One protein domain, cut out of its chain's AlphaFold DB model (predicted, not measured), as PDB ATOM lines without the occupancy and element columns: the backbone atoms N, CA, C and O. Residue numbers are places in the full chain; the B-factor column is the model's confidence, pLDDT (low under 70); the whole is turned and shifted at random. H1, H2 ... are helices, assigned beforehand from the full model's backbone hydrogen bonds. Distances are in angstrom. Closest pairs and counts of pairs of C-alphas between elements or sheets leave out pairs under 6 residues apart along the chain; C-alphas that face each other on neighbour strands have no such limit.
ATOM      1  N   PRO A  37     108.254 143.740 118.062       84.06
ATOM      2  CA  PRO A  37     109.061 144.717 118.799       84.06
ATOM      3  C   PRO A  37     108.527 146.153 118.696       84.06
ATOM      4  O   PRO A  37     108.512 146.884 119.681       84.06
ATOM      5  N   LEU A  38     108.015 146.546 117.523       86.81
ATOM      6  CA  LEU A  38     107.438 147.876 117.311       86.81
ATOM      7  C   LEU A  38     106.234 148.134 118.226       86.81
ATOM      8  O   LEU A  38     106.132 149.199 118.829       86.81
ATOM      9  N   LYS A  39     105.319 147.168 118.341       85.94
ATOM     10  CA  LYS A  39     104.116 147.329 119.162       85.94
ATOM     11  C   LYS A  39     104.460 147.426 120.649       85.94
ATOM     12  O   LYS A  39     103.860 148.238 121.346       85.94
ATOM     13  N   ARG A  40     105.449 146.656 121.112       86.19
ATOM     14  CA  ARG A  40     105.936 146.722 122.498       86.19
ATOM     15  C   ARG A  40     106.646 148.039 122.794       86.19
ATOM     16  O   ARG A  40     106.371 148.642 123.824       86.19
ATOM     17  N   ALA A  41     107.443 148.548 121.854       90.81
ATOM     18  CA  ALA A  41     108.046 149.874 121.965       90.81
ATOM     19  C   ALA A  41     106.987 150.988 122.057       90.81
ATOM     20  O   ALA A  41     107.070 151.840 122.938       90.81
ATOM     21  N   ILE A  42     105.961 150.961 121.197       93.50
ATOM     22  CA  ILE A  42     104.861 151.941 121.238       93.50
ATOM     23  C   ILE A  42     104.113 151.867 122.574       93.50
ATOM     24  O   ILE A  42     103.858 152.904 123.179       93.50
ATOM     25  N   HIS A  43     103.799 150.661 123.053       93.38
ATOM     26  CA  HIS A  43     103.105 150.475 124.327       93.38
ATOM     27  C   HIS A  43     103.931 150.985 125.518       93.38
ATOM     28  O   HIS A  43     103.418 151.715 126.361       93.38
ATOM     29  N   ALA A  44     105.230 150.676 125.553       95.19
ATOM     30  CA  ALA A  44     106.140 151.160 126.586       95.19
ATOM     31  C   ALA A  44     106.238 152.692 126.611       95.19
ATOM     32  O   ALA A  44     106.201 153.298 127.685       95.19
ATOM     33  N   VAL A  45     106.315 153.324 125.434       97.06
ATOM     34  CA  VAL A  45     106.319 154.787 125.313       97.06
ATOM     35  C   VAL A  45     104.989 155.377 125.786       97.06
ATOM     36  O   VAL A  45     105.015 156.331 126.561       97.06
ATOM     37  N   ASP A  46     103.842 154.822 125.385       96.62
ATOM     38  CA  ASP A  46     102.515 155.324 125.781       96.62
ATOM     39  C   ASP A  46     102.346 155.324 127.309       96.62
ATOM     40  O   ASP A  46     102.097 156.366 127.925       96.62
ATOM     41  N   GLU A  47     102.637 154.194 127.950       97.25
ATOM     42  CA  GLU A  47     102.586 154.055 129.405       97.25
ATOM     43  C   GLU A  47     103.535 155.035 130.120       97.25
ATOM     44  O   GLU A  47     103.176 155.681 131.119       97.25
ATOM     45  N   LEU A  48     104.743 155.218 129.583       98.19
ATOM     46  CA  LEU A  48     105.721 156.152 130.131       98.19
ATOM     47  C   LEU A  48     105.283 157.617 129.972       98.19
ATOM     48  O   LEU A  48     105.423 158.396 130.921       98.19
ATOM     49  N   THR A  49     104.702 158.005 128.833       98.00
ATOM     50  CA  THR A  49     104.164 159.364 128.637       98.00
ATOM     51  C   THR A  49     103.007 159.658 129.594       98.00
ATOM     52  O   THR A  49     102.943 160.752 130.167       98.00
ATOM     53  N   GLY A  50     102.146 158.674 129.874       97.12
ATOM     54  CA  GLY A  50     101.094 158.777 130.889       97.12
ATOM     55  C   GLY A  50     101.663 159.015 132.291       97.12
ATOM     56  O   GLY A  50     101.192 159.891 133.032       97.12
ATOM     57  N   LEU A  51     102.734 158.301 132.651       98.19
ATOM     58  CA  LEU A  51     103.423 158.491 133.928       98.19
ATOM     59  C   LEU A  51     104.109 159.862 134.034       98.19
ATOM     60  O   LEU A  51     104.021 160.509 135.085       98.19
ATOM     61  N   ILE A  52     104.784 160.318 132.976       98.50
ATOM     62  CA  ILE A  52     105.450 161.631 132.920       98.50
ATOM     63  C   ILE A  52     104.418 162.758 133.017       98.50
ATOM     64  O   ILE A  52     104.586 163.674 133.823       98.50
ATOM     65  N   THR A  53     103.306 162.646 132.294       98.06
ATOM     66  CA  THR A  53     102.177 163.585 132.376       98.06
ATOM     67  C   THR A  53     101.643 163.672 133.802       98.06
ATOM     68  O   THR A  53     101.486 164.763 134.357       98.06
ATOM     69  N   ALA A  54     101.438 162.530 134.466       97.50
ATOM     70  CA  ALA A  54     101.039 162.515 135.868       97.50
ATOM     71  C   ALA A  54     102.068 163.219 136.772       97.50
ATOM     72  O   ALA A  54     101.682 163.892 137.730       97.50
ATOM     73  N   CYS A  55     103.369 163.074 136.484       98.00
ATOM     74  CA  CYS A  55     104.442 163.755 137.212       98.00
ATOM     75  C   CYS A  55     104.414 165.275 137.022       98.00
ATOM     76  O   CYS A  55     104.674 165.984 137.997       98.00
ATOM     77  N   ALA A  56     104.089 165.763 135.823       97.69
ATOM     78  CA  ALA A  56     103.904 167.188 135.548       97.69
ATOM     79  C   ALA A  56     102.694 167.734 136.312       97.69
ATOM     80  O   ALA A  56     102.815 168.700 137.056       97.69
ATOM     81  N   LEU A  57     101.550 167.046 136.255       96.56
ATOM     82  CA  LEU A  57     100.292 167.497 136.867       96.56
ATOM     83  C   LEU A  57     100.315 167.599 138.399       96.56
ATOM     84  O   LEU A  57      99.435 168.237 138.983       96.56
ATOM     85  N   VAL A  58     101.289 166.971 139.063       95.81
ATOM     86  CA  VAL A  58     101.498 167.116 140.513       95.81
ATOM     87  C   VAL A  58     102.561 168.148 140.887       95.81
ATOM     88  O   VAL A  58     102.761 168.378 142.081       95.81
ATOM     89  N   GLN A  59     103.232 168.771 139.914       95.69
ATOM     90  CA  GLN A  59     104.078 169.933 140.182       95.69
ATOM     91  C   GLN A  59     103.211 171.159 140.514       95.69
ATOM     92  O   GLN A  59     102.096 171.277 139.998       95.69
ATOM     93  N   PRO A  60     103.697 172.100 141.345       95.75
ATOM     94  CA  PRO A  60     102.969 173.331 141.652       95.75
ATOM     95  C   PRO A  60     102.661 174.186 140.415       95.75
ATOM     96  O   PRO A  60     101.583 174.766 140.321       95.75
ATOM     97  N   ASP A  61     103.602 174.246 139.473       96.12
ATOM     98  CA  ASP A  61     103.490 174.976 138.208       96.12
ATOM     99  C   ASP A  61     102.798 174.166 137.101       96.12
ATOM    100  O   ASP A  61     102.422 174.735 136.080       96.12
ATOM    101  N   LYS A  62     102.605 172.860 137.326       96.12
ATOM    102  CA  LYS A  62     102.090 171.873 136.370       96.12
ATOM    103  C   LYS A  62     102.903 171.769 135.078       96.12
ATOM    104  O   LYS A  62     102.336 171.396 134.057       96.12
ATOM    105  N   LYS A  63     104.207 172.076 135.133       97.12
ATOM    106  CA  LYS A  63     105.062 172.110 133.943       97.12
ATOM    107  C   LYS A  63     105.956 170.882 133.774       97.12
ATOM    108  O   LYS A  63     106.575 170.420 134.738       97.12
ATOM    109  N   LEU A  64     106.133 170.418 132.538       97.50
ATOM    110  CA  LEU A  64     107.109 169.402 132.125       97.50
ATOM    111  C   LEU A  64     108.548 169.869 132.355       97.50
ATOM    112  O   LEU A  64     109.402 169.055 132.702       97.50
ATOM    113  N   ALA A  65     108.811 171.176 132.253       97.19
ATOM    114  CA  ALA A  65     110.117 171.769 132.563       97.19
ATOM    115  C   ALA A  65     110.574 171.507 134.014       97.19
ATOM    116  O   ALA A  65     111.770 171.438 134.297       97.19
ATOM    117  N   SER A  66     109.626 171.317 134.937       97.25
ATOM    118  CA  SER A  66     109.895 171.019 136.350       97.25
ATOM    119  C   SER A  66     110.038 169.517 136.636       97.25
ATOM    120  O   SER A  66     110.446 169.121 137.735       97.25
ATOM    121  N   VAL A  67     109.746 168.654 135.659       98.12
ATOM    122  CA  VAL A  67     109.892 167.199 135.777       98.12
ATOM    123  C   VAL A  67     111.336 166.794 135.476       98.12
ATOM    124  O   VAL A  67     111.954 167.249 134.523       98.12
ATOM    125  N   LYS A  68     111.889 165.910 136.314       98.12
ATOM    126  CA  LYS A  68     113.259 165.384 136.191       98.12
ATOM    127  C   LYS A  68     113.229 163.865 136.088       98.12
ATOM    128  O   LYS A  68     112.438 163.237 136.798       98.12
ATOM    129  N   VAL A  69     114.167 163.276 135.344       98.12
ATOM    130  CA  VAL A  69     114.340 161.813 135.191       98.12
ATOM    131  C   VAL A  69     114.291 161.088 136.543       98.12
ATOM    132  O   VAL A  69     113.509 160.162 136.744       98.12
ATOM    133  N   LYS A  70     115.032 161.585 137.544       97.94
ATOM    134  CA  LYS A  70     115.055 161.016 138.904       97.94
ATOM    135  C   LYS A  70     113.676 160.983 139.582       97.94
ATOM    136  O   LYS A  70     113.385 160.047 140.330       97.94
ATOM    137  N   SER A  71     112.834 161.990 139.348       96.50
ATOM    138  CA  SER A  71     111.475 162.045 139.898       96.50
ATOM    139  C   SER A  71     110.574 161.001 139.239       96.50
ATOM    140  O   SER A  71     109.872 160.286 139.953       96.50
ATOM    141  N   VAL A  72     110.658 160.847 137.914       98.12
ATOM    142  CA  VAL A  72     109.917 159.822 137.156       98.12
ATOM    143  C   VAL A  72     110.355 158.419 137.588       98.12
ATOM    144  O   VAL A  72     109.520 157.602 137.971       98.12
ATOM    145  N   LYS A  73     111.667 158.171 137.694       97.75
ATOM    146  CA  LYS A  73     112.227 156.903 138.195       97.75
ATOM    147  C   LYS A  73     111.754 156.567 139.611       97.75
ATOM    148  O   LYS A  73     111.479 155.412 139.932       97.75
ATOM    149  N   LYS A  74     111.625 157.568 140.488       97.50
ATOM    150  CA  LYS A  74     111.037 157.364 141.822       97.50
ATOM    151  C   LYS A  74     109.560 156.967 141.722       97.50
ATOM    152  O   LYS A  74     109.116 156.121 142.494       97.50
ATOM    153  N   LYS A  75     108.810 157.548 140.781       97.06
ATOM    154  CA  LYS A  75     107.386 157.256 140.554       97.06
ATOM    155  C   LYS A  75     107.110 155.913 139.884       97.06
ATOM    156  O   LYS A  75     106.089 155.312 140.210       97.06
ATOM    157  N   MET A  76     108.053 155.369 139.117       97.56
ATOM    158  CA  MET A  76     108.004 153.968 138.669       97.56
ATOM    159  C   MET A  76     107.833 152.991 139.844       97.56
ATOM    160  O   MET A  76     107.086 152.025 139.741       97.56
ATOM    161  N   LYS A  77     108.431 153.277 141.008       96.50
ATOM    162  CA  LYS A  77     108.341 152.419 142.209       96.50
ATOM    163  C   LYS A  77     107.080 152.650 143.054       96.50
ATOM    164  O   LYS A  77     106.749 151.837 143.912       96.50
ATOM    165  N   ASP A  78     106.374 153.757 142.838       97.00
ATOM    166  CA  ASP A  78     105.183 154.148 143.596       97.00
ATOM    167  C   ASP A  78     103.926 153.646 142.875       97.00
ATOM    168  O   ASP A  78     103.333 154.372 142.083       97.00
ATOM    169  N   ARG A  79     103.520 152.390 143.121       92.81
ATOM    170  CA  ARG A  79     102.373 151.757 142.428       92.81
ATOM    171  C   ARG A  79     101.029 152.448 142.683       92.81
ATOM    172  O   ARG A  79     100.090 152.259 141.918       92.81
ATOM    173  N   ALA A  80     100.911 153.241 143.751       96.06
ATOM    174  CA  ALA A  80      99.683 153.973 144.055       96.06
ATOM    175  C   ALA A  80      99.551 155.268 143.235       96.06
ATOM    176  O   ALA A  80      98.440 155.772 143.039       96.06
ATOM    177  N   PHE A  81     100.671 155.830 142.785       95.81
ATOM    178  CA  PHE A  81     100.710 156.987 141.900       95.81
ATOM    179  C   PHE A  81     100.426 156.553 140.463       95.81
ATOM    180  O   PHE A  81     101.036 155.599 140.016       95.81
ATOM    181  N   ALA A  82      99.525 157.222 139.735       95.19
ATOM    182  CA  ALA A  82      99.147 156.803 138.376       95.19
ATOM    183  C   ALA A  82      98.897 155.276 138.298       95.19
ATOM    184  O   ALA A  82      99.573 154.539 137.587       95.19
ATOM    185  N   ALA A  83      97.975 154.784 139.135       95.81
ATOM    186  CA  ALA A  83      97.775 153.349 139.365       95.81
ATOM    187  C   ALA A  83      97.311 152.561 138.125       95.81
ATOM    188  O   ALA A  83      97.356 151.339 138.146       95.81
ATOM    189  N   ALA A  84      96.856 153.259 137.080       93.38
ATOM    190  CA  ALA A  84      96.489 152.663 135.801       93.38
ATOM    191  C   ALA A  84      97.700 152.356 134.904       93.38
ATOM    192  O   ALA A  84      97.530 151.606 133.958       93.38
ATOM    193  N   VAL A  85      98.881 152.914 135.208       94.50
ATOM    194  CA  VAL A  85     100.080 152.743 134.379       94.50
ATOM    195  C   VAL A  85     100.664 151.341 134.530       94.50
ATOM    196  O   VAL A  85     101.008 150.932 135.656       94.50
ATOM    197  N   ASP A  86     100.859 150.663 133.405       92.75
ATOM    198  CA  ASP A  86     101.602 149.414 133.307       92.75
ATOM    199  C   ASP A  86     103.118 149.668 133.293       92.75
ATOM    200  O   ASP A  86     103.750 149.997 132.293       92.75
ATOM    201  N   ARG A  87     103.729 149.491 134.465       95.12
ATOM    202  CA  ARG A  87     105.170 149.701 134.678       95.12
ATOM    203  C   ARG A  87     106.035 148.575 134.131       95.12
ATOM    204  O   ARG A  87     107.236 148.782 133.945       95.12
ATOM    205  N   GLU A  88     105.461 147.388 133.976       94.81
ATOM    206  CA  GLU A  88     106.187 146.229 133.475       94.81
ATOM    207  C   GLU A  88     106.471 146.430 131.989       94.81
ATOM    208  O   GLU A  88     107.637 146.392 131.597       94.81
ATOM    209  N   SER A  89     105.454 146.828 131.218       92.25
ATOM    210  CA  SER A  89     105.598 147.192 129.805       92.25
ATOM    211  C   SER A  89     106.641 148.288 129.559       92.25
ATOM    212  O   SER A  89     107.440 148.163 128.636       92.25
ATOM    213  N   ILE A  90     106.718 149.316 130.416       96.31
ATOM    214  CA  ILE A  90     107.766 150.358 130.322       96.31
ATOM    215  C   ILE A  90     109.170 149.752 130.468       96.31
ATOM    216  O   ILE A  90     110.098 150.139 129.759       96.31
ATOM    217  N   THR A  91     109.343 148.828 131.415       95.69
ATOM    218  CA  THR A  91     110.656 148.241 131.719       95.69
ATOM    219  C   THR A  91     111.076 147.269 130.622       95.69
ATOM    220  O   THR A  91     112.177 147.396 130.093       95.69
ATOM    221  N   ILE A  92     110.176 146.365 130.226       91.50
ATOM    222  CA  ILE A  92     110.413 145.395 129.152       91.50
ATOM    223  C   ILE A  92     110.684 146.120 127.833       91.50
ATOM    224  O   ILE A  92     111.665 145.818 127.163       91.50
ATOM    225  N   GLY A  93     109.872 147.117 127.474       91.88
ATOM    226  CA  GLY A  93     110.073 147.851 126.227       91.88
ATOM    227  C   GLY A  93     111.400 148.608 126.182       91.88
ATOM    228  O   GLY A  93     112.036 148.640 125.129       91.88
ATOM    229  N   ALA A  94     111.865 149.167 127.306       94.69
ATOM    230  CA  ALA A  94     113.201 149.761 127.380       94.69
ATOM    231  C   ALA A  94     114.295 148.719 127.094       94.69
ATOM    232  O   ALA A  94     115.150 148.949 126.238       94.69
ATOM    233  N   GLU A  95     114.225 147.557 127.749       94.12
ATOM    234  CA  GLU A  95     115.184 146.458 127.566       94.12
ATOM    235  C   GLU A  95     115.202 145.940 126.122       94.12
ATOM    236  O   GLU A  95     116.273 145.743 125.548       94.12
ATOM    237  N   GLU A  96     114.038 145.781 125.494       90.12
ATOM    238  CA  GLU A  96     113.925 145.325 124.104       90.12
ATOM    239  C   GLU A  96     114.440 146.334 123.079       90.12
ATOM    240  O   GLU A  96     114.937 145.943 122.020       90.12
ATOM    241  N   MET A  97     114.353 147.628 123.388       92.88
ATOM    242  CA  MET A  97     114.987 148.685 122.597       92.88
ATOM    243  C   MET A  97     116.495 148.799 122.864       92.88
ATOM    244  O   MET A  97     117.161 149.615 122.229       92.88
ATOM    245  N   GLY A  98     117.048 147.999 123.782       94.44
ATOM    246  CA  GLY A  98     118.453 148.062 124.177       94.44
ATOM    247  C   GLY A  98     118.800 149.316 124.982       94.44
ATOM    248  O   GLY A  98     119.955 149.733 124.984       94.44
ATOM    249  N   LEU A  99     117.812 149.924 125.640       95.69
ATOM    250  CA  LEU A  99     117.965 151.125 126.454       95.69
ATOM    251  C   LEU A  99     117.920 150.769 127.938       95.69
ATOM    252  O   LEU A  99     117.128 149.937 128.386       95.69
ATOM    253  N   SER A 100     118.706 151.469 128.746       97.50
ATOM    254  CA  SER A 100     118.440 151.514 130.178       97.50
ATOM    255  C   SER A 100     117.130 152.259 130.454       97.50
ATOM    256  O   SER A 100     116.699 153.132 129.697       97.50
ATOM    257  N   LEU A 101     116.508 151.976 131.602       97.06
ATOM    258  CA  LEU A 101     115.312 152.706 132.027       97.06
ATOM    259  C   LEU A 101     115.563 154.223 132.129       97.06
ATOM    260  O   LEU A 101     114.658 155.009 131.870       97.06
ATOM    261  N   ASP A 102     116.775 154.639 132.508       97.88
ATOM    262  CA  ASP A 102     117.111 156.061 132.625       97.88
ATOM    263  C   ASP A 102     117.181 156.730 131.246       97.88
ATOM    264  O   ASP A 102     116.570 157.782 131.072       97.88
ATOM    265  N   GLU A 103     117.825 156.092 130.264       98.12
ATOM    266  CA  GLU A 103     117.871 156.568 128.870       98.12
ATOM    267  C   GLU A 103     116.475 156.611 128.245       98.12
ATOM    268  O   GLU A 103     116.134 157.563 127.541       98.12
ATOM    269  N   HIS A 104     115.635 155.614 128.533       97.94
ATOM    270  CA  HIS A 104     114.264 155.590 128.035       97.94
ATOM    271  C   HIS A 104     113.436 156.752 128.609       97.94
ATOM    272  O   HIS A 104     112.789 157.486 127.858       97.94
ATOM    273  N   ILE A 105     113.512 156.976 129.928       98.50
ATOM    274  CA  ILE A 105     112.860 158.115 130.591       98.50
ATOM    275  C   ILE A 105     113.382 159.442 130.043       98.50
ATOM    276  O   ILE A 105     112.581 160.337 129.784       98.50
ATOM    277  N   GLU A 106     114.696 159.592 129.894       98.56
ATOM    278  CA  GLU A 106     115.318 160.813 129.378       98.56
ATOM    279  C   GLU A 106     114.860 161.122 127.951       98.56
ATOM    280  O   GLU A 106     114.441 162.245 127.678       98.56
ATOM    281  N   THR A 107     114.843 160.111 127.081       98.12
ATOM    282  CA  THR A 107     114.405 160.240 125.686       98.12
ATOM    283  C   THR A 107     112.954 160.708 125.600       98.12
ATOM    284  O   THR A 107     112.657 161.700 124.932       98.12
ATOM    285  N   VAL A 108     112.039 160.032 126.305       98.25
ATOM    286  CA  VAL A 108     110.607 160.366 126.252       98.25
ATOM    287  C   VAL A 108     110.327 161.711 126.923       98.25
ATOM    288  O   VAL A 108     109.587 162.526 126.375       98.25
ATOM    289  N   LEU A 109     110.942 161.990 128.076       98.50
ATOM    290  CA  LEU A 109     110.774 163.270 128.767       98.50
ATOM    291  C   LEU A 109     111.284 164.440 127.921       98.50
ATOM    292  O   LEU A 109     110.590 165.448 127.820       98.50
ATOM    293  N   GLY A 110     112.460 164.305 127.304       98.38
ATOM    294  CA  GLY A 110     113.027 165.330 126.430       98.38
ATOM    295  C   GLY A 110     112.150 165.591 125.206       98.38
ATOM    296  O   GLY A 110     111.874 166.747 124.886       98.38
ATOM    297  N   ALA A 111     111.632 164.531 124.575       98.06
ATOM    298  CA  ALA A 111     110.690 164.659 123.466       98.06
ATOM    299  C   ALA A 111     109.411 165.403 123.885       98.06
ATOM    300  O   ALA A 111     109.014 166.357 123.221       98.06
ATOM    301  N   MET A 112     108.808 165.031 125.020       98.31
ATOM    302  CA  MET A 112     107.616 165.707 125.551       98.31
ATOM    303  C   MET A 112     107.882 167.171 125.918       98.31
ATOM    304  O   MET A 112     107.025 168.020 125.698       98.31
ATOM    305  N   GLN A 113     109.059 167.486 126.467       97.94
ATOM    306  CA  GLN A 113     109.460 168.865 126.765       97.94
ATOM    307  C   GLN A 113     109.607 169.713 125.496       97.94
ATOM    308  O   GLN A 113     109.296 170.897 125.530       97.94
ATOM    309  N   GLY A 114     110.030 169.116 124.377       97.88
ATOM    310  CA  GLY A 114     110.124 169.800 123.083       97.88
ATOM    311  C   GLY A 114     108.775 170.236 122.501       97.88
ATOM    312  O   GLY A 114     108.739 171.170 121.707       97.88
ATOM    313  N   VAL A 115     107.677 169.599 122.922       96.75
ATOM    314  CA  VAL A 115     106.299 169.895 122.485       96.75
ATOM    315  C   VAL A 115     105.396 170.315 123.654       96.75
ATOM    316  O   VAL A 115     104.176 170.184 123.586       96.75
ATOM    317  N   SER A 116     105.971 170.808 124.759       95.19
ATOM    318  CA  SER A 116     105.221 171.063 126.001       95.19
ATOM    319  C   SER A 116     104.073 172.058 125.818       95.19
ATOM    320  O   SER A 116     102.983 171.848 126.349       95.19
ATOM    321  N   ASP A 117     104.288 173.087 124.993       94.38
ATOM    322  CA  ASP A 117     103.280 174.106 124.689       94.38
ATOM    323  C   ASP A 117     102.049 173.506 123.983       94.38
ATOM    324  O   ASP A 117     100.919 173.883 124.291       94.38
ATOM    325  N   GLU A 118     102.245 172.523 123.094       95.81
ATOM    326  CA  GLU A 118     101.158 171.798 122.416       95.81
ATOM    327  C   GLU A 118     100.403 170.873 123.378       95.81
ATOM    328  O   GLU A 118      99.187 170.699 123.271       95.81
ATOM    329  N   LEU A 119     101.118 170.305 124.352       91.56
ATOM    330  CA  LEU A 119     100.543 169.463 125.399       91.56
ATOM    331  C   LEU A 119      99.812 170.273 126.485       91.56
ATOM    332  O   LEU A 119      99.083 169.688 127.290       91.56
ATOM    333  N   GLY A 120      99.991 171.598 126.527       93.75
ATOM    334  CA  GLY A 120      99.469 172.458 127.591       93.75
ATOM    335  C   GLY A 120     100.086 172.158 128.961       93.75
ATOM    336  O   GLY A 120      99.424 172.334 129.991       93.75
TER     337      GLY A 120
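Overview. This is residues 37 to 120 of the 121 residues of an uncharacterized protein of candidate division WS1 bacterium (UniProt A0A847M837). One long helix, H1, runs along the longest axis, and three shorter helices, H2, H3 and H4, pack on one side of it and cross it; little H5 follows the end of H4. The printed part has 84 residues with five named helices, H1 to H5 in order, and no named strand: all helix. It is compact, with a radius of gyration of the C-alphas of 12.0 A and spans of 35 by 28 by 19 A.

Arrangement. Start at H1, residues 37 to 57. Its residues 51 to 55 alone touch H2, residues 69 to 76, about perpendicular at 79 degrees; the closest C-alphas are Ile 52 and Val 72, 6.4 A. H3, residues 87 to 96, touches H1 at a steep tilt of 47 degrees, opposite ways, closest at C-alphas Ala 44 and Ile 90, 4.2 A. H4, residues 101 to 114, touches residues 45 to 52 alone of H1, closest at C-alphas Thr 49 and Val 108, 6.9 A. H5, residues 116 to 119, meets H4 only through their link. In H1 to H4 every O i to N i+4 pair is within hydrogen-bond range; H5 is too short for one.

Along the chain. Find C-alpha 37 at (109.061, 144.717, 118.799); H1 runs 30.4 A from there. H4 runs 20.0 A to C-alpha 114 at (110.124, 169.800, 123.083).

Size, cuts and confidence. The printed part has no cut; the H1 to H2 link is long. No printed residue is under pLDDT 70.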